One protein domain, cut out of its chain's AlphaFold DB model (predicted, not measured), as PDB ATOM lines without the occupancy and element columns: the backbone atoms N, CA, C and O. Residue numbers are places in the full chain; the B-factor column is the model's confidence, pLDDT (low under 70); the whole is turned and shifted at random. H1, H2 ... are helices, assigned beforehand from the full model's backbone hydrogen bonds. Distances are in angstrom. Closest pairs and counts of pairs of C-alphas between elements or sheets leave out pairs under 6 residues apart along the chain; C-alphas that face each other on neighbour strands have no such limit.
ATOM      1  N   GLY A   2      95.772  88.401 125.804       59.31
ATOM      2  CA  GLY A   2      95.060  87.552 126.766       59.31
ATOM      3  C   GLY A   2      94.382  86.383 126.050       59.31
ATOM      4  O   GLY A   2      93.892  86.554 124.933       59.31
ATOM      5  N   SER A   3      94.397  85.203 126.665       77.50
ATOM      6  CA  SER A   3      93.622  84.060 126.184       77.50
ATOM      7  C   SER A   3      92.142  84.421 126.279       77.50
ATOM      8  O   SER A   3      91.614  84.478 127.386       77.50
ATOM      9  N   ASN A   4      91.484  84.694 125.150       79.31
ATOM     10  CA  ASN A   4      90.020  84.758 125.117       79.31
ATOM     11  C   ASN A   4      89.464  83.357 125.420       79.31
ATOM     12  O   ASN A   4      90.127  82.356 125.125       79.31
ATOM     13  N   SER A   5      88.250  83.270 125.959       93.38
ATOM     14  CA  SER A   5      87.553  81.981 126.026       93.38
ATOM     15  C   SER A   5      87.147  81.505 124.620       93.38
ATOM     16  O   SER A   5      87.185  82.269 123.644       93.38
ATOM     17  N   ILE A   6      86.755  80.234 124.489       92.88
ATOM     18  CA  ILE A   6      86.243  79.719 123.213       92.88
ATOM     19  C   ILE A   6      84.939  80.424 122.822       92.88
ATOM     20  O   ILE A   6      84.743  80.732 121.651       92.88
ATOM     21  N   GLU A   7      84.092  80.757 123.795       94.38
ATOM     22  CA  GLU A   7      82.831  81.470 123.598       94.38
ATOM     23  C   GLU A   7      83.070  82.894 123.089       94.38
ATOM     24  O   GLU A   7      82.455  83.311 122.112       94.38
ATOM     25  N   GLU A   8      84.007  83.625 123.700       91.62
ATOM     26  CA  GLU A   8      84.386  84.969 123.249       91.62
ATOM     27  C   GLU A   8      85.013  84.940 121.851       91.62
ATOM     28  O   GLU A   8      84.759  85.817 121.024       91.62
ATOM     29  N   THR A   9      85.838  83.929 121.575       90.19
ATOM     30  CA  THR A   9      86.455  83.737 120.256       90.19
ATOM     31  C   THR A   9      85.398  83.408 119.204       90.19
ATOM     32  O   THR A   9      85.438  83.950 118.099       90.19
ATOM     33  N   PHE A  10      84.425  82.567 119.551       90.88
ATOM     34  CA  PHE A  10      83.320  82.205 118.676       90.88
ATOM     35  C   PHE A  10      82.387  83.390 118.399       90.88
ATOM     36  O   PHE A  10      82.046  83.608 117.242       90.88
ATOM     37  N   ASP A  11      82.019  84.193 119.406       91.75
ATOM     38  CA  ASP A  11      81.194  85.397 119.197       91.75
ATOM     39  C   ASP A  11      81.895  86.390 118.258       91.75
ATOM     40  O   ASP A  11      81.290  86.871 117.299       91.75
ATOM     41  N   LYS A  12      83.203  86.615 118.450       90.06
ATOM     42  CA  LYS A  12      84.016  87.430 117.533       90.06
ATOM     43  C   LYS A  12      84.019  86.863 116.114       90.06
ATOM     44  O   LYS A  12      83.747  87.601 115.171       90.06
ATOM     45  N   PHE A  13      84.274  85.562 115.958       89.19
ATOM     46  CA  PHE A  13      84.252  84.887 114.658       89.19
ATOM     47  C   PHE A  13      82.891  85.018 113.966       89.19
ATOM     48  O   PHE A  13      82.830  85.415 112.803       89.19
ATOM     49  N   TYR A  14      81.805  84.753 114.695       88.62
ATOM     50  CA  TYR A  14      80.433  84.834 114.202       88.62
ATOM     51  C   TYR A  14      80.062  86.252 113.752       88.62
ATOM     52  O   TYR A  14      79.405  86.426 112.728       88.62
ATOM     53  N   ARG A  15      80.534  87.276 114.472       89.81
ATOM     54  CA  ARG A  15      80.372  88.691 114.099       89.81
ATOM     55  C   ARG A  15      81.313  89.152 112.980       89.81
ATOM     56  O   ARG A  15      81.263  90.320 112.611       89.81
ATOM     57  N   GLY A  16      82.184  88.279 112.471       87.50
ATOM     58  CA  GLY A  16      83.179  88.624 111.452       87.50
ATOM     59  C   GLY A  16      84.365  89.439 111.979       87.50
ATOM     60  O   GLY A  16      85.141  89.969 111.191       87.50
ATOM     61  N   VAL A  17      84.539  89.535 113.299       87.00
ATOM     62  CA  VAL A  17      85.675  90.206 113.949       87.00
ATOM     63  C   VAL A  17      86.818  89.200 114.098       87.00
ATOM     64  O   VAL A  17      87.133  88.732 115.192       87.00
ATOM     65  N   ASN A  18      87.414  88.809 112.974       79.88
ATOM     66  CA  ASN A  18      88.543  87.884 112.929       79.88
ATOM     67  C   ASN A  18      89.627  88.390 111.949       79.88
ATOM     68  O   ASN A  18      89.435  89.392 111.267       79.88
ATOM     69  N   VAL A  19      90.790  87.731 111.928       73.50
ATOM     70  CA  VAL A  19      91.969  88.150 111.136       73.50
ATOM     71  C   VAL A  19      91.740  88.040 109.619       73.50
ATOM     72  O   VAL A  19      92.381  88.749 108.851       73.50
ATOM     73  N   CYS A  20      90.824  87.177 109.188       66.56
ATOM     74  CA  CYS A  20      90.647  86.747 107.807       66.56
ATOM     75  C   CYS A  20      89.183  86.894 107.359       66.56
ATOM     76  O   CYS A  20      88.549  85.886 107.068       66.56
ATOM     77  N   GLU A  21      88.670  88.131 107.297       75.44
ATOM     78  CA  GLU A  21      87.321  88.494 106.809       75.44
ATOM     79  C   GLU A  21      86.140  87.707 107.447       75.44
ATOM     80  O   GLU A  21      86.302  86.708 108.155       75.44
ATOM     81  N   PRO A  22      84.881  88.143 107.280       88.75
ATOM     82  CA  PRO A  22      83.752  87.290 107.627       88.75
ATOM     83  C   PRO A  22      83.835  85.977 106.836       88.75
ATOM     84  O   PRO A  22      83.860  85.982 105.606       88.75
ATOM     85  N   VAL A  23      83.858  84.837 107.537       87.44
ATOM     86  CA  VAL A  23      84.098  83.510 106.929       87.44
ATOM     87  C   VAL A  23      83.162  83.211 105.752       87.44
ATOM     88  O   VAL A  23      83.555  82.568 104.779       87.44
ATOM     89  N   TRP A  24      81.923  83.698 105.832       89.00
ATOM     90  CA  TRP A  24      80.904  83.500 104.808       89.00
ATOM     91  C   TRP A  24      81.196  84.307 103.552       89.00
ATOM     92  O   TRP A  24      81.092  83.760 102.457       89.00
ATOM     93  N   ASP A  25      81.601  85.566 103.704       91.81
ATOM     94  CA  ASP A  25      81.974  86.415 102.574       91.81
ATOM     95  C   ASP A  25      83.232  85.869 101.899       91.81
ATOM     96  O   ASP A  25      83.259  85.745 100.677       91.81
ATOM     97  N   HIS A  26      84.209  85.410 102.687       90.25
ATOM     98  CA  HIS A  26      85.402  84.743 102.170       90.25
ATOM     99  C   HIS A  26      85.045  83.477 101.370       90.25
ATOM    100  O   HIS A  26      85.468  83.317 100.226       90.25
ATOM    101  N   ALA A  27      84.219  82.578 101.920       92.69
ATOM    102  CA  ALA A  27      83.806  81.359 101.221       92.69
ATOM    103  C   ALA A  27      82.998  81.658  99.944       92.69
ATOM    104  O   ALA A  27      83.267  81.084  98.886       92.69
ATOM    105  N   LEU A  28      82.031  82.579 100.018       94.06
ATOM    106  CA  LEU A  28      81.215  82.993  98.875       94.06
ATOM    107  C   LEU A  28      82.042  83.703  97.798       94.06
ATOM    108  O   LEU A  28      81.740  83.547  96.612       94.06
ATOM    109  N   GLY A  29      83.075  84.439  98.208       94.50
ATOM    110  CA  GLY A  29      84.009  85.142  97.337       94.50
ATOM    111  C   GLY A  29      84.762  84.220  96.382       94.50
ATOM    112  O   GLY A  29      85.048  84.636  95.268       94.50
ATOM    113  N   TYR A  30      85.003  82.958  96.758       95.00
ATOM    114  CA  TYR A  30      85.584  81.942  95.866       95.00
ATOM    115  C   TYR A  30      84.539  81.019  95.242       95.00
ATOM    116  O   TYR A  30      84.681  80.612  94.088       95.00
ATOM    117  N   TRP A  31      83.471  80.698  95.975       96.88
ATOM    118  CA  TRP A  31      82.439  79.800  95.470       96.88
ATOM    119  C   TRP A  31      81.740  80.369  94.231       96.88
ATOM    120  O   TRP A  31      81.611  79.657  93.239       96.88
ATOM    121  N   LYS A  32      81.346  81.651  94.231       97.62
ATOM    122  CA  LYS A  32      80.675  82.256  93.064       97.62
ATOM    123  C   LYS A  32      81.578  82.263  91.815       97.62
ATOM    124  O   LYS A  32      81.149  81.702  90.807       97.62
ATOM    125  N   PRO A  33      82.838  82.748  91.863       97.69
ATOM    126  CA  PRO A  33      83.751  82.641  90.723       97.69
ATOM    127  C   PRO A  33      84.027  81.212  90.260       97.69
ATOM    128  O   PRO A  33      84.229  81.010  89.070       97.69
ATOM    129  N   SER A  34      84.005  80.216  91.154       97.44
ATOM    130  CA  SER A  34      84.172  78.809  90.750       97.44
ATOM    131  C   SER A  34      83.041  78.285  89.861       97.44
ATOM    132  O   SER A  34      83.246  77.343  89.099       97.44
ATOM    133  N   LEU A  35      81.852  78.896  89.939       97.31
ATOM    134  CA  LEU A  35      80.723  78.588  89.060       97.31
ATOM    135  C   LEU A  35      80.802  79.357  87.738       97.31
ATOM    136  O   LEU A  35      80.361  78.850  86.712       97.31
ATOM    137  N   GLU A  36      81.339  80.578  87.771       98.00
ATOM    138  CA  GLU A  36      81.446  81.461  86.604       98.00
ATOM    139  C   GLU A  36      82.645  81.117  85.705       98.00
ATOM    140  O   GLU A  36      82.510  81.153  84.487       98.00
ATOM    141  N   ASN A  37      83.796  80.772  86.297       97.06
ATOM    142  CA  ASN A  37      85.070  80.487  85.620       97.06
ATOM    143  C   ASN A  37      85.748  79.235  86.232       97.06
ATOM    144  O   ASN A  37      86.764  79.348  86.936       97.06
ATOM    145  N   PRO A  38      85.179  78.031  86.026       95.31
ATOM    146  CA  PRO A  38      85.649  76.788  86.646       95.31
ATOM    147  C   PRO A  38      87.060  76.360  86.213       95.31
ATOM    148  O   PRO A  38      87.693  75.568  86.903       95.31
ATOM    149  N   GLU A  39      87.569  76.874  85.094       95.81
ATOM    150  CA  GLU A  39      88.946  76.689  84.620       95.81
ATOM    151  C   GLU A  39      89.968  77.547  85.377       95.81
ATOM    152  O   GLU A  39      91.169  77.303  85.295       95.81
ATOM    153  N   ARG A  40      89.497  78.561  86.113       96.50
ATOM    154  CA  ARG A  40      90.342  79.521  86.830       96.50
ATOM    155  C   ARG A  40      90.225  79.414  88.342       96.50
ATOM    156  O   ARG A  40      91.173  79.761  89.042       96.50
ATOM    157  N   VAL A  41      89.080  78.955  88.848       97.75
ATOM    158  CA  VAL A  41      88.824  78.808  90.284       97.75
ATOM    159  C   VAL A  41      88.257  77.425  90.578       97.75
ATOM    160  O   VAL A  41      87.116  77.117  90.241       97.75
ATOM    161  N   LEU A  42      89.041  76.611  91.282       96.88
ATOM    162  CA  LEU A  42      88.605  75.323  91.804       96.88
ATOM    163  C   LEU A  42      88.189  75.468  93.268       96.88
ATOM    164  O   LEU A  42      89.000  75.820  94.121       96.88
TER     165      LEU A  42
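AT A GLANCE: This is residues 2 to 42 of the 104 residues of the protein "Sulfotransferase" of Corchorus olitorius (UniProt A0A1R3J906). Two helices follow one another along a thin rod, the shorter H1 toward one end and the longer H2, 20.6 A from first to last C-alpha, toward the other, with a loop, residues 15 to 22, bulging to one side between them. After H2 the last residues fold back beside its end. The printed part has 41 residues with two named helices, H1 then H2, and no named strand; the class is all helix. It is extended, with a radius of gyration of the C-alphas of 14.3 A and spans of 44 by 14 by 12 A.

HOW THE PARTS SIT: H2, residues 23 to 36, and H1, residues 6 to 14, are close but not clearly touching; their closest C-alphas, of Val 23 and Phe 13, are 7.9 A apart. They run the same way at a steep tilt of 42 degrees. Every O i to N i+4 pair is within hydrogen-bond range in H1, and 8 of 10 in H2.

IN THESE COORDINATES: H2 is 20.6 A long, from C-alpha 23 at (84.098, 83.510, 106.929) to C-alpha 36 at (81.446, 81.461, 86.604). H1 is 11.9 A long and begins at C-alpha 6 (86.243, 79.719, 123.213).

THE WHOLE: The C-alphas farthest apart, of Gly 2 and Glu 39, are 44.0 A apart. The printed part has no cut, and the link from H1 to H2 is short. Residues 2 and 20 have pLDDT under 70.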